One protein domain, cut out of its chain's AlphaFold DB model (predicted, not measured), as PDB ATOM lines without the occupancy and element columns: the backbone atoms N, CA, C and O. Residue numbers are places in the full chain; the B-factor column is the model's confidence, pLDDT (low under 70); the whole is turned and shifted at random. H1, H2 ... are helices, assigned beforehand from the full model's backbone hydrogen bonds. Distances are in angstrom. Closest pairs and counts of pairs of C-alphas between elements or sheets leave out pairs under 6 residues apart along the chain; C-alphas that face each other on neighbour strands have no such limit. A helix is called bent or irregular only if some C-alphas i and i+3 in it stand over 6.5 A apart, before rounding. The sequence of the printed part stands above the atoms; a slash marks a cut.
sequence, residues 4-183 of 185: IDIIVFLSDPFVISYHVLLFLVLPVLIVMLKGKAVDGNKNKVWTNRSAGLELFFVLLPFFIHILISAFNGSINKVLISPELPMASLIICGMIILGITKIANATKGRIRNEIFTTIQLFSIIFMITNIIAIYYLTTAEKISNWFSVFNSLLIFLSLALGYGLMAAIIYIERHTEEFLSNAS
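AT A GLANCE: This is residues 4 to 183 of the 185 residues of an uncharacterized protein of Escherichia coli (UniProt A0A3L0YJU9). Five long helices or arms, H2, H3a, H5, H6 and H7, form an elongated up-and-down bundle, each running against the one before, with H7 in the middle between the hairpins H2-H3a and H5-H6. H1 sticks out at one end with residues 4 to 9, H3b and H4 lie near that end, and H8 is at the opposite end. The printed part has 180 residues with eight named helices, H1 to H8 in chain order, no named strand, and is all helix. It is only just compact, close to loose, with a radius of gyration of the C-alphas of 18.5 A and spans of 64 by 35 by 31 A.

IN THESE COORDINATES: H3, residues 42 to 71, was assigned as one helix by its hydrogen bonds but is bent, C-alphas 58 and 61 being 7.2 A apart; its arms are H3a, 42 to 58, 24.5 A, and H3b, 61 to 71, 15.7 A. H7 is residues 146 to 173, 39.6 A; H6 112 to 138, 38.6 A; H5 83 to 105, 33.2 A; H2 13 to 34, 30.4 A. H1 is 4 to 10, from C-alpha 4 at (43.554, -46.920, -70.987); H4 75 to 79; H8 175 to 181, ending at C-alpha 181 (8.548, -45.378, -19.066).

HOW THE PARTS SIT: H3a touches H7, C-alphas of Asn 48 and Ala 166 closest at 5.0 A, opposite ways at a steep tilt of 41 degrees. H7 touches H5, Ile 154 to Ser 88 closest at 5.2 A between C-alphas, and H2, Val 148 to Ser 17 at 4.7 A. H6 touches H5, Asn 129 to Pro 85, 5.3 A between C-alphas. H4 touches H7, with closest C-alphas Leu 79 and Ser 147, 4.8 A. Every O i to N i+4 pair is within hydrogen-bond range except in H2, 15 of 18.

THE WHOLE: The farthest C-alphas, Ile 4 and Ser 183, are 66.4 A apart. The printed part has no cut and no long link. pLDDT is under 70 at residues 4, 37 to 38, 107 to 112, 176 and 178 to 183.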
ATOM      1  N   ILE A   4      44.083 -48.287 -70.877       67.62
ATOM      2  CA  ILE A   4      43.554 -46.920 -70.987       67.62
ATOM      3  C   ILE A   4      42.057 -46.924 -71.347       67.62
ATOM      4  O   ILE A   4      41.292 -46.161 -70.762       67.62
ATOM      5  N   ASP A   5      41.610 -47.832 -72.221       71.56
ATOM      6  CA  ASP A   5      40.197 -47.930 -72.624       71.56
ATOM      7  C   ASP A   5      39.307 -48.378 -71.455       71.56
ATOM      8  O   ASP A   5      38.168 -47.934 -71.325       71.56
ATOM      9  N   ILE A   6      39.837 -49.242 -70.581       71.62
ATOM     10  CA  ILE A   6      39.139 -49.708 -69.376       71.62
ATOM     11  C   ILE A   6      38.954 -48.552 -68.386       71.62
ATOM     12  O   ILE A   6      37.867 -48.389 -67.838       71.62
ATOM     13  N   ILE A   7      39.989 -47.734 -68.169       71.75
ATOM     14  CA  ILE A   7      39.923 -46.587 -67.249       71.75
ATOM     15  C   ILE A   7      38.916 -45.550 -67.755       71.75
ATOM     16  O   ILE A   7      38.086 -45.079 -66.982       71.75
ATOM     17  N   VAL A   8      38.943 -45.240 -69.055       72.50
ATOM     18  CA  VAL A   8      38.002 -44.290 -69.665       72.50
ATOM     19  C   VAL A   8      36.564 -44.801 -69.554       72.50
ATOM     20  O   VAL A   8      35.683 -44.050 -69.141       72.50
ATOM     21  N   PHE A   9      36.331 -46.088 -69.821       73.75
ATOM     22  CA  PHE A   9      35.013 -46.707 -69.671       73.75
ATOM     23  C   PHE A   9      34.502 -46.689 -68.220       73.75
ATOM     24  O   PHE A   9      33.347 -46.347 -67.975       73.75
ATOM     25  N   LEU A  10      35.356 -47.007 -67.243       75.31
ATOM     26  CA  LEU A  10      34.991 -46.982 -65.819       75.31
ATOM     27  C   LEU A  10      34.763 -45.562 -65.280       75.31
ATOM     28  O   LEU A  10      34.080 -45.397 -64.272       75.31
ATOM     29  N   SER A  11      35.317 -44.547 -65.945       82.12
ATOM     30  CA  SER A  11      35.109 -43.138 -65.603       82.12
ATOM     31  C   SER A  11      33.850 -42.516 -66.224       82.12
ATOM     32  O   SER A  11      33.547 -41.359 -65.934       82.12
ATOM     33  N   ASP A  12      33.104 -43.258 -67.054       87.75
ATOM     34  CA  ASP A  12      31.845 -42.779 -67.625       87.75
ATOM     35  C   ASP A  12      30.798 -42.565 -66.504       87.75
ATOM     36  O   ASP A  12      30.474 -43.508 -65.768       87.75
ATOM     37  N   PRO A  13      30.223 -41.353 -66.365       89.75
ATOM     38  CA  PRO A  13      29.226 -41.056 -65.336       89.75
ATOM     39  C   PRO A  13      28.006 -41.985 -65.348       89.75
ATOM     40  O   PRO A  13      27.470 -42.312 -64.287       89.75
ATOM     41  N   PHE A  14      27.567 -42.450 -66.520       89.69
ATOM     42  CA  PHE A  14      26.455 -43.390 -66.614       89.69
ATOM     43  C   PHE A  14      26.852 -44.762 -66.074       89.69
ATOM     44  O   PHE A  14      26.091 -45.358 -65.315       89.69
ATOM     45  N   VAL A  15      28.066 -45.229 -66.385       88.19
ATOM     46  CA  VAL A  15      28.607 -46.479 -65.834       88.19
ATOM     47  C   VAL A  15      28.676 -46.394 -64.314       88.19
ATOM     48  O   VAL A  15      28.154 -47.279 -63.636       88.19
ATOM     49  N   ILE A  16      29.220 -45.310 -63.761       90.06
ATOM     50  CA  ILE A  16      29.271 -45.083 -62.309       90.06
ATOM     51  C   ILE A  16      27.860 -45.088 -61.702       90.06
ATOM     52  O   ILE A  16      27.621 -45.739 -60.684       90.06
ATOM     53  N   SER A  17      26.902 -44.424 -62.346       90.00
ATOM     54  CA  SER A  17      25.503 -44.394 -61.908       90.00
ATOM     55  C   SER A  17      24.879 -45.785 -61.855       90.00
ATOM     56  O   SER A  17      24.238 -46.132 -60.865       90.00
ATOM     57  N   TYR A  18      25.120 -46.624 -62.866       88.62
ATOM     58  CA  TYR A  18      24.666 -48.014 -62.844       88.62
ATOM     59  C   TYR A  18      25.244 -48.784 -61.662       88.62
ATOM     60  O   TYR A  18      24.507 -49.522 -61.015       88.62
ATOM     61  N   HIS A  19      26.522 -48.581 -61.338       88.81
ATOM     62  CA  HIS A  19      27.143 -49.216 -60.177       88.81
ATOM     63  C   HIS A  19      26.494 -48.744 -58.870       88.81
ATOM     64  O   HIS A  19      26.185 -49.570 -58.016       88.81
ATOM     65  N   VAL A  20      26.212 -47.447 -58.723       87.94
ATOM     66  CA  VAL A  20      25.481 -46.921 -57.557       87.94
ATOM     67  C   VAL A  20      24.098 -47.572 -57.443       87.94
ATOM     68  O   VAL A  20      23.731 -48.070 -56.379       87.94
ATOM     69  N   LEU A  21      23.337 -47.648 -58.534       87.31
ATOM     70  CA  LEU A  21      22.005 -48.253 -58.504       87.31
ATOM     71  C   LEU A  21      22.049 -49.767 -58.214       87.31
ATOM     72  O   LEU A  21      21.278 -50.258 -57.389       87.31
ATOM     73  N   LEU A  22      22.966 -50.509 -58.838       87.19
ATOM     74  CA  LEU A  22      23.091 -51.964 -58.676       87.19
ATOM     75  C   LEU A  22      23.680 -52.380 -57.328       87.19
ATOM     76  O   LEU A  22      23.233 -53.372 -56.758       87.19
ATOM     77  N   PHE A  23      24.682 -51.662 -56.822       88.88
ATOM     78  CA  PHE A  23      25.423 -52.073 -55.628       88.88
ATOM     79  C   PHE A  23      25.006 -51.335 -54.361       88.88
ATOM     80  O   PHE A  23      25.310 -51.817 -53.274       88.88
ATOM     81  N   LEU A  24      24.301 -50.205 -54.465       87.25
ATOM     82  CA  LEU A  24      23.856 -49.443 -53.296       87.25
ATOM     83  C   LEU A  24      22.330 -49.430 -53.176       87.25
ATOM     84  O   LEU A  24      21.798 -49.809 -52.134       87.25
ATOM     85  N   VAL A  25      21.601 -49.082 -54.241       84.25
ATOM     86  CA  VAL A  25      20.128 -49.006 -54.185       84.25
ATOM     87  C   VAL A  25      19.485 -50.392 -54.137       84.25
ATOM     88  O   VAL A  25      18.649 -50.656 -53.272       84.25
ATOM     89  N   LEU A  26      19.880 -51.306 -55.026       85.75
ATOM     90  CA  LEU A  26      19.272 -52.635 -55.100       85.75
ATOM     91  C   LEU A  26      19.427 -53.447 -53.797       85.75
ATOM     92  O   LEU A  26      18.426 -54.013 -53.349       85.75
ATOM     93  N   PRO A  27      20.593 -53.489 -53.122       85.25
ATOM     94  CA  PRO A  27      20.708 -54.180 -51.839       85.25
ATOM     95  C   PRO A  27      19.818 -53.576 -50.757       85.25
ATOM     96  O   PRO A  27      19.205 -54.323 -49.998       85.25
ATOM     97  N   VAL A  28      19.684 -52.246 -50.717       84.12
ATOM     98  CA  VAL A  28      18.776 -51.568 -49.783       84.12
ATOM     99  C   VAL A  28      17.329 -52.012 -50.022       84.12
ATOM    100  O   VAL A  28      16.658 -52.405 -49.070       84.12
ATOM    101  N   LEU A  29      16.874 -52.079 -51.277       84.56
ATOM    102  CA  LEU A  29      15.540 -52.592 -51.627       84.56
ATOM    103  C   LEU A  29      15.349 -54.066 -51.233       84.56
ATOM    104  O   LEU A  29      14.291 -54.458 -50.734       84.56
ATOM    105  N   ILE A  30      16.374 -54.902 -51.417       86.00
ATOM    106  CA  ILE A  30      16.325 -56.313 -51.011       86.00
ATOM    107  C   ILE A  30      16.200 -56.424 -49.488       86.00
ATOM    108  O   ILE A  30      15.373 -57.198 -48.998       86.00
ATOM    109  N   VAL A  31      16.984 -55.650 -48.735       83.31
ATOM    110  CA  VAL A  31      16.934 -55.623 -47.267       83.31
ATOM    111  C   VAL A  31      15.583 -55.104 -46.777       83.31
ATOM    112  O   VAL A  31      15.004 -55.708 -45.876       83.31
ATOM    113  N   MET A  32      15.026 -54.067 -47.406       82.31
ATOM    114  CA  MET A  32      13.692 -53.540 -47.099       82.31
ATOM    115  C   MET A  32      12.603 -54.620 -47.169       82.31
ATOM    116  O   MET A  32      11.762 -54.714 -46.277       82.31
ATOM    117  N   LEU A  33      12.627 -55.457 -48.212       80.38
ATOM    118  CA  LEU A  33      11.574 -56.443 -48.474       80.38
ATOM    119  C   LEU A  33      11.813 -57.794 -47.782       80.38
ATOM    120  O   LEU A  33      10.866 -58.466 -47.371       80.38
ATOM    121  N   LYS A  34      13.075 -58.220 -47.659       82.81
ATOM    122  CA  LYS A  34      13.448 -59.565 -47.179       82.81
ATOM    123  C   LYS A  34      14.227 -59.576 -45.867       82.81
ATOM    124  O   LYS A  34      14.507 -60.661 -45.354       82.81
ATOM    125  N   GLY A  35      14.541 -58.411 -45.306       70.00
ATOM    126  CA  GLY A  35      15.296 -58.270 -44.066       70.00
ATOM    127  C   GLY A  35      14.714 -59.083 -42.908       70.00
ATOM    128  O   GLY A  35      13.501 -59.310 -42.807       70.00
ATOM    129  N   LYS A  36      15.614 -59.543 -42.036       70.69
ATOM    130  CA  LYS A  36      15.309 -60.208 -40.764       70.69
ATOM    131  C   LYS A  36      15.847 -59.343 -39.624       70.69
ATOM    132  O   LYS A  36      16.850 -58.659 -39.797       70.69
ATOM    133  N   ALA A  37      15.185 -59.374 -38.474       68.56
ATOM    134  CA  ALA A  37      15.684 -58.724 -37.270       68.56
ATOM    135  C   ALA A  37      16.801 -59.583 -36.667       68.56
ATOM    136  O   ALA A  37      16.702 -60.812 -36.675       68.56
ATOM    137  N   VAL A  38      17.848 -58.935 -36.155       67.88
ATOM    138  CA  VAL A  38      19.029 -59.597 -35.569       67.88
ATOM    139  C   VAL A  38      18.646 -60.468 -34.367       67.88
ATOM    140  O   VAL A  38      19.207 -61.540 -34.173       67.88
ATOM    141  N   ASP A  39      17.642 -60.040 -33.606       72.81
ATOM    142  CA  ASP A  39      17.100 -60.724 -32.428       72.81
ATOM    143  C   ASP A  39      15.966 -61.717 -32.759       72.81
ATOM    144  O   ASP A  39      15.388 -62.323 -31.860       72.81
ATOM    145  N   GLY A  40      15.603 -61.875 -34.038       70.69
ATOM    146  CA  GLY A  40      14.485 -62.723 -34.460       70.69
ATOM    147  C   GLY A  40      13.099 -62.200 -34.055       70.69
ATOM    148  O   GLY A  40      12.105 -62.905 -34.252       70.69
ATOM    149  N   ASN A  41      12.996 -60.973 -33.528       78.19
ATOM    150  CA  ASN A  41      11.728 -60.406 -33.085       78.19
ATOM    151  C   ASN A  41      10.793 -60.165 -34.284       78.19
ATOM    152  O   ASN A  41      11.011 -59.272 -35.110       78.19
ATOM    153  N   LYS A  42       9.713 -60.954 -34.363       79.56
ATOM    154  CA  LYS A  42       8.732 -60.904 -35.458       79.56
ATOM    155  C   LYS A  42       8.068 -59.532 -35.603       79.56
ATOM    156  O   LYS A  42       7.806 -59.123 -36.732       79.56
ATOM    157  N   ASN A  43       7.856 -58.801 -34.506       76.31
ATOM    158  CA  ASN A  43       7.255 -57.467 -34.553       76.31
ATOM    159  C   ASN A  43       8.205 -56.461 -35.211       76.31
ATOM    160  O   ASN A  43       7.783 -55.724 -36.099       76.31
ATOM    161  N   LYS A  44       9.503 -56.496 -34.874       74.25
ATOM    162  CA  LYS A  44      10.526 -55.660 -35.532       74.25
ATOM    163  C   LYS A  44      10.681 -56.010 -37.012       74.25
ATOM    164  O   LYS A  44      10.768 -55.114 -37.847       74.25
ATOM    165  N   VAL A  45      10.653 -57.302 -37.356       79.94
ATOM    166  CA  VAL A  45      10.668 -57.756 -38.761       79.94
ATOM    167  C   VAL A  45       9.486 -57.179 -39.530       79.94
ATOM    168  O   VAL A  45       9.665 -56.693 -40.647       79.94
ATOM    169  N   TRP A  46       8.283 -57.235 -38.954       79.75
ATOM    170  CA  TRP A  46       7.100 -56.748 -39.648       79.75
ATOM    171  C   TRP A  46       7.118 -55.218 -39.753       79.75
ATOM    172  O   TRP A  46       6.882 -54.674 -40.820       79.75
ATOM    173  N   THR A  47       7.525 -54.497 -38.714       79.12
ATOM    174  CA  THR A  47       7.699 -53.041 -38.808       79.12
ATOM    175  C   THR A  47       8.683 -52.636 -39.913       79.12
ATOM    176  O   THR A  47       8.356 -51.798 -40.753       79.12
ATOM    177  N   ASN A  48       9.844 -53.296 -39.989       80.00
ATOM    178  CA  ASN A  48      10.836 -53.040 -41.034       80.00
ATOM    179  C   ASN A  48      10.281 -53.327 -42.436       80.00
ATOM    180  O   ASN A  48      10.478 -52.543 -43.359       80.00
ATOM    181  N   ARG A  49       9.560 -54.436 -42.616       83.81
ATOM    182  CA  ARG A  49       8.961 -54.779 -43.914       83.81
ATOM    183  C   ARG A  49       7.795 -53.863 -44.289       83.81
ATOM    184  O   ARG A  49       7.640 -53.579 -45.468       83.81
ATOM    185  N   SER A  50       6.999 -53.385 -43.328       83.00
ATOM    186  CA  SER A  50       5.945 -52.395 -43.588       83.00
ATOM    187  C   SER A  50       6.547 -51.089 -44.116       83.00
ATOM    188  O   SER A  50       6.133 -50.631 -45.175       83.00
ATOM    189  N   ALA A  51       7.601 -50.571 -43.469       83.94
ATOM    190  CA  ALA A  51       8.344 -49.406 -43.963       83.94
ATOM    191  C   ALA A  51       8.917 -49.640 -45.372       83.94
ATOM    192  O   ALA A  51       8.829 -48.780 -46.246       83.94
ATOM    193  N   GLY A  52       9.480 -50.829 -45.608       85.81
ATOM    194  CA  GLY A  52       9.995 -51.223 -46.916       85.81
ATOM    195  C   GLY A  52       8.926 -51.258 -48.011       85.81
ATOM    196  O   GLY A  52       9.179 -50.803 -49.122       85.81
ATOM    197  N   LEU A  53       7.727 -51.762 -47.703       86.38
ATOM    198  CA  LEU A  53       6.601 -51.789 -48.640       86.38
ATOM    199  C   LEU A  53       6.093 -50.383 -48.966       86.38
ATOM    200  O   LEU A  53       5.850 -50.098 -50.135       86.38
ATOM    201  N   GLU A  54       5.970 -49.502 -47.973       86.12
ATOM    202  CA  GLU A  54       5.564 -48.109 -48.205       86.12
ATOM    203  C   GLU A  54       6.535 -47.393 -49.150       86.12
ATOM    204  O   GLU A  54       6.113 -46.815 -50.152       86.12
ATOM    205  N   LEU A  55       7.843 -47.507 -48.894       87.94
ATOM    206  CA  LEU A  55       8.867 -46.936 -49.771       87.94
ATOM    207  C   LEU A  55       8.858 -47.587 -51.159       87.94
ATOM    208  O   LEU A  55       9.010 -46.895 -52.163       87.94
ATOM    209  N   PHE A  56       8.628 -48.899 -51.248       88.00
ATOM    210  CA  PHE A  56       8.513 -49.588 -52.531       88.00
ATOM    211  C   PHE A  56       7.339 -49.060 -53.367       88.00
ATOM    212  O   PHE A  56       7.507 -48.819 -54.560       88.00
ATOM    213  N   PHE A  57       6.173 -48.829 -52.756       87.75
ATOM    214  CA  PHE A  57       5.014 -48.269 -53.457       87.75
ATOM    215  C   PHE A  57       5.257 -46.844 -53.954       87.75
ATOM    216  O   PHE A  57       4.820 -46.505 -55.052       87.75
ATOM    217  N   VAL A  58       5.999 -46.036 -53.195       88.94
ATOM    218  CA  VAL A  58       6.423 -44.694 -53.624       88.94
ATOM    219  C   VAL A  58       7.345 -44.768 -54.836       88.94
ATOM    220  O   VAL A  58       7.217 -43.966 -55.756       88.94
ATOM    221  N   LEU A  59       8.255 -45.743 -54.861       89.12
ATOM    222  CA  LEU A  59       9.199 -45.933 -55.961       89.12
ATOM    223  C   LEU A  59       8.603 -46.628 -57.188       89.12
ATOM    224  O   LEU A  59       9.176 -46.542 -58.273       89.12
ATOM    225  N   LEU A  60       7.473 -47.318 -57.043       89.62
ATOM    226  CA  LEU A  60       6.902 -48.161 -58.091       89.62
ATOM    227  C   LEU A  60       6.682 -47.428 -59.431       89.62
ATOM    228  O   LEU A  60       7.112 -47.968 -60.454       89.62
ATOM    229  N   PRO A  61       6.105 -46.208 -59.478       88.50
ATOM    230  CA  PRO A  61       5.954 -45.469 -60.736       88.50
ATOM    231  C   PRO A  61       7.301 -45.184 -61.412       88.50
ATOM    232  O   PRO A  61       7.426 -45.272 -62.634       88.50
ATOM    233  N   PHE A  62       8.333 -44.911 -60.614       87.69
ATOM    234  CA  PHE A  62       9.682 -44.625 -61.091       87.69
ATOM    235  C   PHE A  62      10.372 -45.884 -61.625       87.69
ATOM    236  O   PHE A  62      11.032 -45.826 -62.661       87.69
ATOM    237  N   PHE A  63      10.165 -47.046 -60.993       86.06
ATOM    238  CA  PHE A  63      10.647 -48.322 -61.530       86.06
ATOM    239  C   PHE A  63      10.001 -48.668 -62.867       86.06
ATOM    240  O   PHE A  63      10.701 -49.100 -63.780       86.06
ATOM    241  N   ILE A  64       8.691 -48.447 -63.004       87.44
ATOM    242  CA  ILE A  64       7.986 -48.655 -64.273       87.44
ATOM    243  C   ILE A  64       8.590 -47.749 -65.355       87.44
ATOM    244  O   ILE A  64       8.902 -48.224 -66.446       87.44
ATOM    245  N   HIS A  65       8.834 -46.475 -65.037       85.31
ATOM    246  CA  HIS A  65       9.453 -45.530 -65.965       85.31
ATOM    247  C   HIS A  65      10.878 -45.940 -66.388       85.31
ATOM    248  O   HIS A  65      11.209 -45.909 -67.579       85.31
ATOM    249  N   ILE A  66      11.708 -46.377 -65.433       84.31
ATOM    250  CA  ILE A  66      13.061 -46.893 -65.698       84.31
ATOM    251  C   ILE A  66      12.996 -48.119 -66.610       84.31
ATOM    252  O   ILE A  66      13.744 -48.196 -67.581       84.31
ATOM    253  N   LEU A  67      12.090 -49.059 -66.331       85.88
ATOM    254  CA  LEU A  67      11.957 -50.304 -67.083       85.88
ATOM    255  C   LEU A  67      11.528 -50.045 -68.534       85.88
ATOM    256  O   LEU A  67      12.168 -50.546 -69.455       85.88
ATOM    257  N   ILE A  68      10.511 -49.206 -68.748       86.94
ATOM    258  CA  ILE A  68      10.068 -48.804 -70.094       86.94
ATOM    259  C   ILE A  68      11.220 -48.150 -70.866       86.94
ATOM    260  O   ILE A  68      11.481 -48.485 -72.020       86.94
ATOM    261  N   SER A  69      11.952 -47.247 -70.220       84.81
ATOM    262  CA  SER A  69      13.064 -46.543 -70.859       84.81
ATOM    263  C   SER A  69      14.275 -47.437 -71.126       84.81
ATOM    264  O   SER A  69      14.999 -47.207 -72.093       84.81
ATOM    265  N   ALA A  70      14.489 -48.475 -70.313       82.94
ATOM    266  CA  ALA A  70      15.486 -49.508 -70.576       82.94
ATOM    267  C   ALA A  70      15.156 -50.272 -71.865       82.94
ATOM    268  O   ALA A  70      16.016 -50.399 -72.733       82.94
ATOM    269  N   PHE A  71      13.899 -50.705 -72.026       86.19
ATOM    270  CA  PHE A  71      13.446 -51.396 -73.238       86.19
ATOM    271  C   PHE A  71      13.488 -50.508 -74.488       86.19
ATOM    272  O   PHE A  71      13.731 -51.012 -75.581       86.19
ATOM    273  N   ASN A  72      13.339 -49.192 -74.328       85.75
ATOM    274  CA  ASN A  72      13.456 -48.219 -75.417       85.75
ATOM    275  C   ASN A  72      14.904 -47.766 -75.702       85.75
ATOM    276  O   ASN A  72      15.115 -46.900 -76.551       85.75
ATOM    277  N   GLY A  73      15.906 -48.291 -74.986       82.44
ATOM    278  CA  GLY A  73      17.312 -47.895 -75.150       82.44
ATOM    279  C   GLY A  73      17.625 -46.459 -74.700       82.44
ATOM    280  O   GLY A  73      18.682 -45.924 -75.024       82.44
ATOM    281  N   SER A  74      16.728 -45.818 -73.945       85.75
ATOM    282  CA  SER A  74      16.837 -44.425 -73.495       85.75
ATOM    283  C   SER A  74      17.202 -44.290 -72.016       85.75
ATOM    284  O   SER A  74      16.998 -43.233 -71.422       85.75
ATOM    285  N   ILE A  75      17.759 -45.335 -71.403       81.75
ATOM    286  CA  ILE A  75      18.014 -45.383 -69.958       81.75
ATOM    287  C   ILE A  75      18.958 -44.284 -69.449       81.75
ATOM    288  O   ILE A  75      18.708 -43.714 -68.388       81.75
ATOM    289  N   ASN A  76      19.958 -43.879 -70.238       87.06
ATOM    290  CA  ASN A  76      20.829 -42.753 -69.889       87.06
ATOM    291  C   ASN A  76      20.029 -41.456 -69.702       87.06
ATOM    292  O   ASN A  76      20.354 -40.670 -68.819       87.06
ATOM    293  N   LYS A  77      18.952 -41.256 -70.478       84.69
ATOM    294  CA  LYS A  77      18.069 -40.093 -70.321       84.69
ATOM    295  C   LYS A  77      17.335 -40.131 -68.987       84.69
ATOM    296  O   LYS A  77      17.195 -39.083 -68.382       84.69
ATOM    297  N   VAL A  78      16.940 -41.312 -68.506       86.00
ATOM    298  CA  VAL A  78      16.262 -41.464 -67.205       86.00
ATOM    299  C   VAL A  78      17.192 -41.186 -66.029       86.00
ATOM    300  O   VAL A  78      16.779 -40.659 -65.005       86.00
ATOM    301  N   LEU A  79      18.477 -41.511 -66.155       87.62
ATOM    302  CA  LEU A  79      19.424 -41.222 -65.079       87.62
ATOM    303  C   LEU A  79      19.636 -39.715 -64.877       87.62
ATOM    304  O   LEU A  79      19.914 -39.282 -63.762       87.62
ATOM    305  N   ILE A  80      19.467 -38.918 -65.932       90.50
ATOM    306  CA  ILE A  80      19.535 -37.449 -65.894       90.50
ATOM    307  C   ILE A  80      18.151 -36.794 -65.905       90.50
ATOM    308  O   ILE A  80      18.046 -35.610 -66.205       90.50
ATOM    309  N   SER A  81      17.087 -37.536 -65.615       89.00
ATOM    310  CA  SER A  81      15.727 -37.008 -65.632       89.00
ATOM    311  C   SER A  81      15.252 -36.653 -64.209       89.00
ATOM    312  O   SER A  81      15.811 -37.154 -63.223       89.00
ATOM    313  N   PRO A  82      14.273 -35.738 -64.051       90.94
ATOM    314  CA  PRO A  82      13.822 -35.258 -62.738       90.94
ATOM    315  C   PRO A  82      13.127 -36.326 -61.872       90.94
ATOM    316  O   PRO A  82      12.886 -36.110 -60.689       90.94
ATOM    317  N   GLU A  83      12.831 -37.493 -62.424       89.81
ATOM    318  CA  GLU A  83      12.101 -38.597 -61.814       89.81
ATOM    319  C   GLU A  83      12.803 -39.143 -60.559       89.81
ATOM    320  O   GLU A  83      12.171 -39.307 -59.517       89.81
ATOM    321  N   LEU A  84      14.116 -39.381 -60.609       89.75
ATOM    322  CA  LEU A  84      14.879 -39.869 -59.450       89.75
ATOM    323  C   LEU A  84      14.898 -38.875 -58.269       89.75
ATOM    324  O   LEU A  84      14.619 -39.292 -57.135       89.75
ATOM    325  N   PRO A  85      15.181 -37.573 -58.470       93.00
ATOM    326  CA  PRO A  85      15.065 -36.606 -57.385       93.00
ATOM    327  C   PRO A  85      13.605 -36.353 -56.963       93.00
ATOM    328  O   PRO A  85      13.348 -36.114 -55.787       93.00
ATOM    329  N   MET A  86      12.608 -36.505 -57.843       93.56
ATOM    330  CA  MET A  86      11.194 -36.479 -57.425       93.56
ATOM    331  C   MET A  86      10.850 -37.625 -56.467       93.56
ATOM    332  O   MET A  86      10.209 -37.394 -55.443       93.56
ATOM    333  N   ALA A  87      11.303 -38.848 -56.749       92.62
ATOM    334  CA  ALA A  87      11.126 -39.982 -55.844       92.62
ATOM    335  C   ALA A  87      11.757 -39.711 -54.469       92.62
ATOM    336  O   ALA A  87      11.138 -39.905 -53.423       92.62
ATOM    337  N   SER A  88      12.980 -39.187 -54.484       92.81
ATOM    338  CA  SER A  88      13.733 -38.808 -53.287       92.81
ATOM    339  C   SER A  88      13.039 -37.701 -52.486       92.81
ATOM    340  O   SER A  88      12.990 -37.763 -51.256       92.81
ATOM    341  N   LEU A  89      12.444 -36.722 -53.173       94.31
ATOM    342  CA  LEU A  89      11.660 -35.646 -52.572       94.31
ATOM    343  C   LEU A  89      10.447 -36.186 -51.810       94.31
ATOM    344  O   LEU A  89      10.202 -35.768 -50.679       94.31
ATOM    345  N   ILE A  90       9.716 -37.137 -52.402       93.56
ATOM    346  CA  ILE A  90       8.554 -37.769 -51.757       93.56
ATOM    347  C   ILE A  90       8.990 -38.495 -50.481       93.56
ATOM    348  O   ILE A  90       8.370 -38.311 -49.433       93.56
ATOM    349  N   ILE A  91      10.092 -39.251 -50.537       92.94
ATOM    350  CA  ILE A  91      10.646 -39.939 -49.362       92.94
ATOM    351  C   ILE A  91      11.008 -38.932 -48.263       92.94
ATOM    352  O   ILE A  91      10.649 -39.134 -47.103       92.94
ATOM    353  N   CYS A  92      11.655 -37.815 -48.610       92.19
ATOM    354  CA  CYS A  92      11.964 -36.757 -47.643       92.19
ATOM    355  C   CYS A  92      10.692 -36.180 -47.003       92.19
ATOM    356  O   CYS A  92      10.638 -36.023 -45.782       92.19
ATOM    357  N   GLY A  93       9.650 -35.923 -47.798       90.69
ATOM    358  CA  GLY A  93       8.356 -35.453 -47.300       90.69
ATOM    359  C   GLY A  93       7.707 -36.430 -46.315       90.69
ATOM    360  O   GLY A  93       7.235 -36.015 -45.256       90.69
ATOM    361  N   MET A  94       7.745 -37.733 -46.612       90.75
ATOM    362  CA  MET A  94       7.235 -38.772 -45.709       90.75
ATOM    363  C   MET A  94       7.970 -38.788 -44.367       90.75
ATOM    364  O   MET A  94       7.320 -38.851 -43.324       90.75
ATOM    365  N   ILE A  95       9.303 -38.663 -44.379       88.81
ATOM    366  CA  ILE A  95      10.112 -38.602 -43.153       88.81
ATOM    367  C   ILE A  95       9.718 -37.385 -42.307       88.81
ATOM    368  O   ILE A  95       9.455 -37.527 -41.114       88.81
ATOM    369  N   ILE A  96       9.639 -36.194 -42.912       88.81
ATOM    370  CA  ILE A  96       9.308 -34.950 -42.199       88.81
ATOM    371  C   ILE A  96       7.922 -35.049 -41.546       88.81
ATOM    372  O   ILE A  96       7.756 -34.710 -40.370       88.81
ATOM    373  N   LEU A  97       6.927 -35.550 -42.284       87.38
ATOM    374  CA  LEU A  97       5.579 -35.760 -41.757       87.38
ATOM    375  C   LEU A  97       5.562 -36.805 -40.636       87.38
ATOM    376  O   LEU A  97       4.908 -36.589 -39.615       87.38
ATOM    377  N   GLY A  98       6.287 -37.914 -40.791       86.19
ATOM    378  CA  GLY A  98       6.357 -38.972 -39.785       86.19
ATOM    379  C   GLY A  98       7.018 -38.517 -38.479       86.19
ATOM    380  O   GLY A  98       6.479 -38.770 -37.402       86.19
ATOM    381  N   ILE A  99       8.118 -37.760 -38.555       84.56
ATOM    382  CA  ILE A  99       8.767 -37.169 -37.373       84.56
ATOM    383  C   ILE A  99       7.819 -36.195 -36.669       84.56
ATOM    384  O   ILE A  99       7.671 -36.256 -35.450       84.56
ATOM    385  N   THR A 100       7.126 -35.343 -37.428       82.69
ATOM    386  CA  THR A 100       6.166 -34.376 -36.869       82.69
ATOM    387  C   THR A 100       5.021 -35.084 -36.134       82.69
ATOM    388  O   THR A 100       4.644 -34.679 -35.033       82.69
ATOM    389  N   LYS A 101       4.491 -36.182 -36.695       82.38
ATOM    390  CA  LYS A 101       3.463 -37.008 -36.038       82.38
ATOM    391  C   LYS A 101       3.953 -37.585 -34.711       82.38
ATOM    392  O   LYS A 101       3.237 -37.506 -33.717       82.38
ATOM    393  N   ILE A 102       5.174 -38.114 -34.673       79.69
ATOM    394  CA  ILE A 102       5.754 -38.686 -33.451       79.69
ATOM    395  C   ILE A 102       6.049 -37.628 -32.403       79.69
ATOM    396  O   ILE A 102       5.763 -37.851 -31.228       79.69
ATOM    397  N   ALA A 103       6.586 -36.476 -32.800       78.31
ATOM    398  CA  ALA A 103       6.829 -35.369 -31.882       78.31
ATOM    399  C   ALA A 103       5.528 -34.957 -31.167       78.31
ATOM    400  O   ALA A 103       5.512 -34.803 -29.943       78.31
ATOM    401  N   ASN A 104       4.419 -34.892 -31.912       77.62
ATOM    402  CA  ASN A 104       3.093 -34.614 -31.361       77.62
ATOM    403  C   ASN A 104       2.577 -35.752 -30.463       77.62
ATOM    404  O   ASN A 104       2.089 -35.488 -29.364       77.62
ATOM    405  N   ALA A 105       2.703 -37.012 -30.893       74.12
ATOM    406  CA  ALA A 105       2.215 -38.175 -30.145       74.12
ATOM    407  C   ALA A 105       2.960 -38.382 -28.814       74.12
ATOM    408  O   ALA A 105       2.366 -38.737 -27.798       74.12
ATOM    409  N   THR A 106       4.263 -38.112 -28.804       72.12
ATOM    410  CA  THR A 106       5.143 -38.332 -27.647       72.12
ATOM    411  C   THR A 106       5.223 -37.126 -26.712       72.12
ATOM    412  O   THR A 106       5.906 -37.190 -25.690       72.12
ATOM    413  N   LYS A 107       4.526 -36.022 -27.035       68.75
ATOM    414  CA  LYS A 107       4.508 -34.763 -26.265       68.75
ATOM    415  C   LYS A 107       5.914 -34.249 -25.907       68.75
ATOM    416  O   LYS A 107       6.110 -33.691 -24.831       68.75
ATOM    417  N   GLY A 108       6.900 -34.478 -26.777       63.09
ATOM    418  CA  GLY A 108       8.290 -34.054 -26.561       63.09
ATOM    419  C   GLY A 108       9.083 -34.857 -25.520       63.09
ATOM    420  O   GLY A 108      10.154 -34.409 -25.121       63.09
ATOM    421  N   ARG A 109       8.595 -36.026 -25.074       63.88
ATOM    422  CA  ARG A 109       9.272 -36.860 -24.057       63.88
ATOM    423  C   ARG A 109      10.406 -37.736 -24.600       63.88
ATOM    424  O   ARG A 109      11.233 -38.205 -23.828       63.88
ATOM    425  N   ILE A 110      10.467 -37.974 -25.910       65.75
ATOM    426  CA  ILE A 110      11.583 -38.697 -26.539       65.75
ATOM    427  C   ILE A 110      12.724 -37.710 -26.834       65.75
ATOM    428  O   ILE A 110      12.452 -36.596 -27.279       65.75
ATOM    429  N   ARG A 111      13.993 -38.115 -26.610       61.16
ATOM    430  CA  ARG A 111      15.207 -37.301 -26.871       61.16
ATOM    431  C   ARG A 111      15.113 -36.590 -28.221       61.16
ATOM    432  O   ARG A 111      15.300 -37.188 -29.280       61.16
ATOM    433  N   ASN A 112      14.851 -35.290 -28.144       65.56
ATOM    434  CA  ASN A 112      14.445 -34.468 -29.276       65.56
ATOM    435  C   ASN A 112      15.606 -34.202 -30.255       65.56
ATOM    436  O   ASN A 112      15.385 -33.936 -31.432       65.56
ATOM    437  N   GLU A 113      16.854 -34.321 -29.794       73.44
ATOM    438  CA  GLU A 113      18.068 -33.957 -30.540       73.44
ATOM    439  C   GLU A 113      18.274 -34.796 -31.806       73.44
ATOM    440  O   GLU A 113      18.574 -34.250 -32.868       73.44
ATOM    441  N   ILE A 114      18.078 -36.117 -31.717       75.88
ATOM    442  CA  ILE A 114      18.280 -37.027 -32.852       75.88
ATOM    443  C   ILE A 114      17.199 -36.771 -33.906       75.88
ATOM    444  O   ILE A 114      17.520 -36.566 -35.074       75.88
ATOM    445  N   PHE A 115      15.931 -36.690 -33.490       76.50
ATOM    446  CA  PHE A 115      14.810 -36.392 -34.385       76.50
ATOM    447  C   PHE A 115      14.924 -35.011 -35.035       76.50
ATOM    448  O   PHE A 115      14.719 -34.898 -36.240       76.50
ATOM    449  N   THR A 116      15.329 -33.987 -34.279       80.19
ATOM    450  CA  THR A 116      15.570 -32.630 -34.798       80.19
ATOM    451  C   THR A 116      16.704 -32.624 -35.822       80.19
ATOM    452  O   THR A 116      16.565 -32.049 -36.900       80.19
ATOM    453  N   THR A 117      17.812 -33.310 -35.527       83.94
ATOM    454  CA  THR A 117      18.954 -33.427 -36.448       83.94
ATOM    455  C   THR A 117      18.544 -34.109 -37.749       83.94
ATOM    456  O   THR A 117      18.837 -33.620 -38.839       83.94
ATOM    457  N   ILE A 118      17.816 -35.220 -37.647       82.31
ATOM    458  CA  ILE A 118      17.309 -35.953 -38.804       82.31
ATOM    459  C   ILE A 118      16.340 -35.091 -39.614       82.31
ATOM    460  O   ILE A 118      16.453 -35.043 -40.835       82.31
ATOM    461  N   GLN A 119      15.415 -34.393 -38.955       84.50
ATOM    462  CA  GLN A 119      14.464 -33.507 -39.617       84.50
ATOM    463  C   GLN A 119      15.186 -32.399 -40.389       84.50
ATOM    464  O   GLN A 119      14.832 -32.129 -41.535       84.50
ATOM    465  N   LEU A 120      16.234 -31.808 -39.806       88.62
ATOM    466  CA  LEU A 120      17.077 -30.828 -40.487       88.62
ATOM    467  C   LEU A 120      17.749 -31.434 -41.727       88.62
ATOM    468  O   LEU A 120      17.682 -30.837 -42.801       88.62
ATOM    469  N   PHE A 121      18.332 -32.633 -41.619       88.88
ATOM    470  CA  PHE A 121      18.887 -33.336 -42.780       88.88
ATOM    471  C   PHE A 121      17.824 -33.601 -43.848       88.88
ATOM    472  O   PHE A 121      18.078 -33.349 -45.023       88.88
ATOM    473  N   SER A 122      16.625 -34.053 -43.473       88.62
ATOM    474  CA  SER A 122      15.524 -34.275 -44.417       88.62
ATOM    475  C   SER A 122      15.089 -32.989 -45.118       88.62
ATOM    476  O   SER A 122      14.819 -33.028 -46.314       88.62
ATOM    477  N   ILE A 123      15.073 -31.847 -44.422       90.69
ATOM    478  CA  ILE A 123      14.795 -30.534 -45.025       90.69
ATOM    479  C   ILE A 123      15.906 -30.139 -46.002       90.69
ATOM    480  O   ILE A 123      15.609 -29.698 -47.109       90.69
ATOM    481  N   ILE A 124      17.176 -30.332 -45.637       92.69
ATOM    482  CA  ILE A 124      18.310 -30.053 -46.530       92.69
ATOM    483  C   ILE A 124      18.208 -30.917 -47.790       92.69
ATOM    484  O   ILE A 124      18.230 -30.379 -48.893       92.69
ATOM    485  N   PHE A 125      18.003 -32.231 -47.645       91.94
ATOM    486  CA  PHE A 125      17.796 -33.132 -48.780       91.94
ATOM    487  C   PHE A 125      16.575 -32.734 -49.612       91.94
ATOM    488  O   PHE A 125      16.641 -32.783 -50.839       91.94
ATOM    489  N   MET A 126      15.476 -32.308 -48.988       93.69
ATOM    490  CA  MET A 126      14.291 -31.811 -49.689       93.69
ATOM    491  C   MET A 126      14.629 -30.588 -50.553       93.69
ATOM    492  O   MET A 126      14.292 -30.563 -51.734       93.69
ATOM    493  N   ILE A 127      15.349 -29.603 -50.006       95.38
ATOM    494  CA  ILE A 127      15.788 -28.412 -50.747       95.38
ATOM    495  C   ILE A 127      16.723 -28.809 -51.894       95.38
ATOM    496  O   ILE A 127      16.529 -28.365 -53.024       95.38
ATOM    497  N   THR A 128      17.699 -29.685 -51.640       95.12
ATOM    498  CA  THR A 128      18.609 -30.198 -52.673       95.12
ATOM    499  C   THR A 128      17.846 -30.882 -53.807       95.12
ATOM    500  O   THR A 128      18.149 -30.647 -54.973       95.12
ATOM    501  N   ASN A 129      16.818 -31.670 -53.484       94.44
ATOM    502  CA  ASN A 129      15.943 -32.306 -54.466       94.44
ATOM    503  C   ASN A 129      15.153 -31.299 -55.298       94.44
ATOM    504  O   ASN A 129      15.092 -31.430 -56.515       94.44
ATOM    505  N   ILE A 130      14.579 -30.275 -54.662       95.69
ATOM    506  CA  ILE A 130      13.844 -29.215 -55.363       95.69
ATOM    507  C   ILE A 130      14.768 -28.485 -56.342       95.69
ATOM    508  O   ILE A 130      14.401 -28.291 -57.499       95.69
ATOM    509  N   ILE A 131      15.981 -28.131 -55.907       95.31
ATOM    510  CA  ILE A 131      16.984 -27.483 -56.763       95.31
ATOM    511  C   ILE A 131      17.369 -28.402 -57.927       95.31
ATOM    512  O   ILE A 131      17.447 -27.945 -59.065       95.31
ATOM    513  N   ALA A 132      17.569 -29.695 -57.665       93.69
ATOM    514  CA  ALA A 132      17.897 -30.674 -58.694       93.69
ATOM    515  C   ALA A 132      16.783 -30.807 -59.740       93.69
ATOM    516  O   ALA A 132      17.057 -30.742 -60.934       93.69
ATOM    517  N   ILE A 133      15.524 -30.924 -59.308       94.62
ATOM    518  CA  ILE A 133      14.354 -30.983 -60.196       94.62
ATOM    519  C   ILE A 133      14.236 -29.696 -61.015       94.62
ATOM    520  O   ILE A 133      14.035 -29.751 -62.228       94.62
ATOM    521  N   TYR A 134      14.387 -28.535 -60.376       94.38
ATOM    522  CA  TYR A 134      14.351 -27.248 -61.065       94.38
ATOM    523  C   TYR A 134      15.440 -27.165 -62.139       94.38
ATOM    524  O   TYR A 134      15.157 -26.827 -63.286       94.38
ATOM    525  N   TYR A 135      16.674 -27.546 -61.807       93.94
ATOM    526  CA  TYR A 135      17.781 -27.559 -62.758       93.94
ATOM    527  C   TYR A 135      17.523 -28.523 -63.926       93.94
ATOM    528  O   TYR A 135      17.666 -28.137 -65.081       93.94
ATOM    529  N   LEU A 136      17.069 -29.747 -63.643       92.06
ATOM    530  CA  LEU A 136      16.785 -30.765 -64.661       92.06
ATOM    531  C   LEU A 136      15.612 -30.414 -65.583       92.06
ATOM    532  O   LEU A 136      15.545 -30.925 -66.696       92.06
ATOM    533  N   THR A 137      14.690 -29.561 -65.139       91.25
ATOM    534  CA  THR A 137      13.543 -29.127 -65.951       91.25
ATOM    535  C   THR A 137      13.791 -27.832 -66.722       91.25
ATOM    536  O   THR A 137      13.107 -27.593 -67.713       91.25
ATOM    537  N   THR A 138      14.752 -27.001 -66.303       91.44
ATOM    538  CA  THR A 138      14.990 -25.673 -66.900       91.44
ATOM    539  C   THR A 138      16.301 -25.551 -67.672       91.44
ATOM    540  O   THR A 138      16.420 -24.671 -68.523       91.44
ATOM    541  N   ALA A 139      17.293 -26.406 -67.411       90.25
ATOM    542  CA  ALA A 139      18.578 -26.336 -68.092       90.25
ATOM    543  C   ALA A 139      18.494 -26.882 -69.528       90.25
ATOM    544  O   ALA A 139      18.066 -28.009 -69.758       90.25
ATOM    545  N   GLU A 140      19.005 -26.117 -70.496       83.69
ATOM    546  CA  GLU A 140      19.079 -26.545 -71.904       83.69
ATOM    547  C   GLU A 140      20.114 -27.656 -72.141       83.69
ATOM    548  O   GLU A 140      19.994 -28.452 -73.074       83.69
ATOM    549  N   LYS A 141      21.161 -27.707 -71.308       86.81
ATOM    550  CA  LYS A 141      22.230 -28.709 -71.371       86.81
ATOM    551  C   LYS A 141      22.524 -29.232 -69.974       86.81
ATOM    552  O   LYS A 141      23.009 -28.493 -69.120       86.81
ATOM    553  N   ILE A 142      22.268 -30.519 -69.771       89.31
ATOM    554  CA  ILE A 142      22.504 -31.208 -68.503       89.31
ATOM    555  C   ILE A 142      23.813 -31.993 -68.614       89.31
ATOM    556  O   ILE A 142      24.032 -32.730 -69.574       89.31
ATOM    557  N   SER A 143      24.695 -31.829 -67.628       90.81
ATOM    558  CA  SER A 143      25.932 -32.609 -67.541       90.81
ATOM    559  C   SER A 143      25.631 -34.085 -67.267       90.81
ATOM    560  O   SER A 143      24.831 -34.399 -66.389       90.81
ATOM    561  N   ASN A 144      26.337 -35.007 -67.927       91.56
ATOM    562  CA  ASN A 144      26.193 -36.445 -67.660       91.56
ATOM    563  C   ASN A 144      26.525 -36.805 -66.205       91.56
ATOM    564  O   ASN A 144      25.964 -37.758 -65.675       91.56
ATOM    565  N   TRP A 145      27.368 -36.025 -65.519       91.38
ATOM    566  CA  TRP A 145      27.662 -36.197 -64.087       91.38
ATOM    567  C   TRP A 145      26.437 -36.049 -63.184       91.38
ATOM    568  O   TRP A 145      26.430 -36.562 -62.065       91.38
ATOM    569  N   PHE A 146      25.373 -35.418 -63.681       92.44
ATOM    570  CA  PHE A 146      24.110 -35.332 -62.963       92.44
ATOM    571  C   PHE A 146      23.445 -36.706 -62.779       92.44
ATOM    572  O   PHE A 146      22.702 -36.893 -61.822       92.44
ATOM    573  N   SER A 147      23.775 -37.697 -63.620       92.81
ATOM    574  CA  SER A 147      23.339 -39.087 -63.424       92.81
ATOM    575  C   SER A 147      23.858 -39.677 -62.110       92.81
ATOM    576  O   SER A 147      23.098 -40.294 -61.356       92.81
ATOM    577  N   VAL A 148      25.133 -39.424 -61.795       92.69
ATOM    578  CA  VAL A 148      25.782 -39.910 -60.570       92.69
ATOM    579  C   VAL A 148      25.180 -39.202 -59.369       92.69
ATOM    580  O   VAL A 148      24.830 -39.848 -58.384       92.69
ATOM    581  N   PHE A 149      25.006 -37.884 -59.478       93.69
ATOM    582  CA  PHE A 149      24.354 -37.079 -58.455       93.69
ATOM    583  C   PHE A 149      22.940 -37.594 -58.146       93.69
ATOM    584  O   PHE A 149      22.653 -37.894 -56.990       93.69
ATOM    585  N   ASN A 150      22.097 -37.796 -59.164       92.69
ATOM    586  CA  ASN A 150      20.745 -38.339 -59.007       92.69
ATOM    587  C   ASN A 150      20.751 -39.730 -58.359       92.69
ATOM    588  O   ASN A 150      19.959 -39.993 -57.456       92.69
ATOM    589  N   SER A 151      21.662 -40.607 -58.791       92.00
ATOM    590  CA  SER A 151      21.776 -41.982 -58.286       92.00
ATOM    591  C   SER A 151      22.217 -42.031 -56.819       92.00
ATOM    592  O   SER A 151      21.689 -42.816 -56.030       92.00
ATOM    593  N   LEU A 152      23.166 -41.179 -56.426       92.94
ATOM    594  CA  LEU A 152      23.591 -41.052 -55.031       92.94
ATOM    595  C   LEU A 152      22.489 -40.449 -54.169       92.94
ATOM    596  O   LEU A 152      22.271 -40.884 -53.041       92.94
ATOM    597  N   LEU A 153      21.783 -39.460 -54.705       91.81
ATOM    598  CA  LEU A 153      20.749 -38.754 -53.983       91.81
ATOM    599  C   LEU A 153      19.560 -39.681 -53.664       91.81
ATOM    600  O   LEU A 153      19.142 -39.735 -52.508       91.81
ATOM    601  N   ILE A 154      19.109 -40.507 -54.619       91.50
ATOM    602  CA  ILE A 154      18.079 -41.523 -54.348       91.50
ATOM    603  C   ILE A 154      18.562 -42.602 -53.379       91.50
ATOM    604  O   ILE A 154      17.803 -43.018 -52.506       91.50
ATOM    605  N   PHE A 155      19.827 -43.027 -53.470       91.94
ATOM    606  CA  PHE A 155      20.404 -43.973 -52.516       91.94
ATOM    607  C   PHE A 155      20.372 -43.424 -51.086       91.94
ATOM    608  O   PHE A 155      19.886 -44.103 -50.180       91.94
ATOM    609  N   LEU A 156      20.843 -42.190 -50.885       91.50
ATOM    610  CA  LEU A 156      20.864 -41.546 -49.573       91.50
ATOM    611  C   LEU A 156      19.448 -41.359 -49.024       91.50
ATOM    612  O   LEU A 156      19.192 -41.708 -47.871       91.50
ATOM    613  N   SER A 157      18.513 -40.882 -49.852       91.06
ATOM    614  CA  SER A 157      17.110 -40.742 -49.460       91.06
ATOM    615  C   SER A 157      16.473 -42.083 -49.100       91.06
ATOM    616  O   SER A 157      15.742 -42.149 -48.117       91.06
ATOM    617  N   LEU A 158      16.777 -43.164 -49.823       90.44
ATOM    618  CA  LEU A 158      16.259 -44.498 -49.516       90.44
ATOM    619  C   LEU A 158      16.841 -45.096 -48.241       90.44
ATOM    620  O   LEU A 158      16.094 -45.654 -47.436       90.44
ATOM    621  N   ALA A 159      18.154 -44.986 -48.047       87.19
ATOM    622  CA  ALA A 159      18.825 -45.501 -46.860       87.19
ATOM    623  C   ALA A 159      18.318 -44.794 -45.592       87.19
ATOM    624  O   ALA A 159      17.954 -45.453 -44.616       87.19
ATOM    625  N   LEU A 160      18.226 -43.459 -45.637       86.25
ATOM    626  CA  LEU A 160      17.665 -42.656 -44.552       86.25
ATOM    627  C   LEU A 160      16.174 -42.941 -44.366       86.25
ATOM    628  O   LEU A 160      15.740 -43.247 -43.258       86.25
ATOM    629  N   GLY A 161      15.392 -42.900 -45.447       86.94
ATOM    630  CA  GLY A 161      13.950 -43.125 -45.410       86.94
ATOM    631  C   GLY A 161      13.578 -44.468 -44.811       86.94
ATOM    632  O   GLY A 161      12.676 -44.532 -43.984       86.94
ATOM    633  N   TYR A 162      14.310 -45.530 -45.139       86.06
ATOM    634  CA  TYR A 162      14.052 -46.852 -44.581       86.06
ATOM    635  C   TYR A 162      14.268 -46.928 -43.078       86.06
ATOM    636  O   TYR A 162      13.358 -47.331 -42.353       86.06
ATOM    637  N   GLY A 163      15.459 -46.541 -42.612       82.06
ATOM    638  CA  GLY A 163      15.788 -46.615 -41.191       82.06
ATOM    639  C   GLY A 163      14.827 -45.779 -40.349       82.06
ATOM    640  O   GLY A 163      14.385 -46.210 -39.285       82.06
ATOM    641  N   LEU A 164      14.447 -44.610 -40.864       83.81
ATOM    642  CA  LEU A 164      13.576 -43.674 -40.167       83.81
ATOM    643  C   LEU A 164      12.119 -44.099 -40.195       83.81
ATOM    644  O   LEU A 164      11.500 -44.111 -39.140       83.81
ATOM    645  N   MET A 165      11.574 -44.506 -41.340       84.75
ATOM    646  CA  MET A 165      10.194 -44.999 -41.408       84.75
ATOM    647  C   MET A 165      10.010 -46.244 -40.539       84.75
ATOM    648  O   MET A 165       9.010 -46.357 -39.834       84.75
ATOM    649  N   ALA A 166      10.998 -47.141 -40.499       82.44
ATOM    650  CA  ALA A 166      10.976 -48.285 -39.593       82.44
ATOM    651  C   ALA A 166      10.952 -47.854 -38.116       82.44
ATOM    652  O   ALA A 166      10.147 -48.369 -37.338       82.44
ATOM    653  N   ALA A 167      11.787 -46.885 -37.729       79.81
ATOM    654  CA  ALA A 167      11.777 -46.332 -36.376       79.81
ATOM    655  C   ALA A 167      10.447 -45.632 -36.051       79.81
ATOM    656  O   ALA A 167       9.909 -45.814 -34.959       79.81
ATOM    657  N   ILE A 168       9.893 -44.886 -37.010       82.00
ATOM    658  CA  ILE A 168       8.645 -44.139 -36.858       82.00
ATOM    659  C   ILE A 168       7.482 -45.103 -36.597       82.00
ATOM    660  O   ILE A 168       6.808 -44.994 -35.576       82.00
ATOM    661  N   ILE A 169       7.309 -46.107 -37.459       82.69
ATOM    662  CA  ILE A 169       6.256 -47.123 -37.317       82.69
ATOM    663  C   ILE A 169       6.427 -47.912 -36.011       82.69
ATOM    664  O   ILE A 169       5.443 -48.295 -35.376       82.69
ATOM    665  N   TYR A 170       7.669 -48.172 -35.583       80.94
ATOM    666  CA  TYR A 170       7.924 -48.866 -34.320       80.94
ATOM    667  C   TYR A 170       7.430 -48.052 -33.123       80.94
ATOM    668  O   TYR A 170       6.713 -48.594 -32.281       80.94
ATOM    669  N   ILE A 171       7.798 -46.769 -33.066       79.19
ATOM    670  CA  ILE A 171       7.402 -45.860 -31.988       79.19
ATOM    671  C   ILE A 171       5.890 -45.668 -31.992       79.19
ATOM    672  O   ILE A 171       5.278 -45.799 -30.941       79.19
ATOM    673  N   GLU A 172       5.282 -45.448 -33.160       77.50
ATOM    674  CA  GLU A 172       3.833 -45.273 -33.292       77.50
ATOM    675  C   GLU A 172       3.066 -46.466 -32.701       77.50
ATOM    676  O   GLU A 172       2.157 -46.280 -31.891       77.50
ATOM    677  N   ARG A 173       3.502 -47.697 -33.004       78.69
ATOM    678  CA  ARG A 173       2.885 -48.930 -32.482       78.69
ATOM    679  C   ARG A 173       3.087 -49.164 -30.985       78.69
ATOM    680  O   ARG A 173       2.277 -49.868 -30.395       78.69
ATOM    681  N   HIS A 174       4.136 -48.608 -30.384       78.06
ATOM    682  CA  HIS A 174       4.470 -48.814 -28.966       78.06
ATOM    683  C   HIS A 174       4.416 -47.498 -28.174       78.06
ATOM    684  O   HIS A 174       5.074 -47.358 -27.145       78.06
ATOM    685  N   THR A 175       3.635 -46.519 -28.645       72.62
ATOM    686  CA  THR A 175       3.569 -45.169 -28.057       72.62
ATOM    687  C   THR A 175       3.250 -45.212 -26.556       72.62
ATOM    688  O   THR A 175       3.850 -44.470 -25.782       72.62
ATOM    689  N   GLU A 176       2.356 -46.107 -26.122       68.12
ATOM    690  CA  GLU A 176       1.976 -46.262 -24.709       68.12
ATOM    691  C   GLU A 176       3.138 -46.741 -23.825       68.12
ATOM    692  O   GLU A 176       3.326 -46.216 -22.727       68.12
ATOM    693  N   GLU A 177       3.973 -47.661 -24.317       70.19
ATOM    694  CA  GLU A 177       5.162 -48.134 -23.597       70.19
ATOM    695  C   GLU A 177       6.149 -46.980 -23.377       70.19
ATOM    696  O   GLU A 177       6.625 -46.768 -22.259       70.19
ATOM    697  N   PHE A 178       6.385 -46.167 -24.414       65.50
ATOM    698  CA  PHE A 178       7.250 -44.986 -24.326       65.50
ATOM    699  C   PHE A 178       6.694 -43.910 -23.383       65.50
ATOM    700  O   PHE A 178       7.463 -43.275 -22.660       65.50
ATOM    701  N   LEU A 179       5.374 -43.706 -23.355       66.38
ATOM    702  CA  LEU A 179       4.738 -42.756 -22.439       66.38
ATOM    703  C   LEU A 179       4.776 -43.230 -20.978       66.38
ATOM    704  O   LEU A 179       4.912 -42.385 -20.092       66.38
ATOM    705  N   SER A 180       4.676 -44.544 -20.738       62.75
ATOM    706  CA  SER A 180       4.719 -45.141 -19.396       62.75
ATOM    707  C   SER A 180       6.120 -45.091 -18.775       62.75
ATOM    708  O   SER A 180       6.265 -44.649 -17.636       62.75
ATOM    709  N   ASN A 181       7.164 -45.421 -19.542       59.81
ATOM    710  CA  ASN A 181       8.548 -45.378 -19.066       59.81
ATOM    711  C   ASN A 181       8.995 -43.938 -18.764       59.81
ATOM    712  O   ASN A 181       9.643 -43.694 -17.758       59.81
ATOM    713  N   ALA A 182       8.546 -42.962 -19.560       55.16
ATOM    714  CA  ALA A 182       8.807 -41.540 -19.317       55.16
ATOM    715  C   ALA A 182       7.981 -40.923 -18.164       55.16
ATOM    716  O   ALA A 182       8.017 -39.712 -17.975       55.16
ATOM    717  N   SER A 183       7.162 -41.713 -17.460       53.12
ATOM    718  CA  SER A 183       6.467 -41.292 -16.230       53.12
ATOM    719  C   SER A 183       7.072 -41.887 -14.955       53.12
ATOM    720  O   SER A 183       6.585 -41.593 -13.866       53.12
TER     721      SER A 183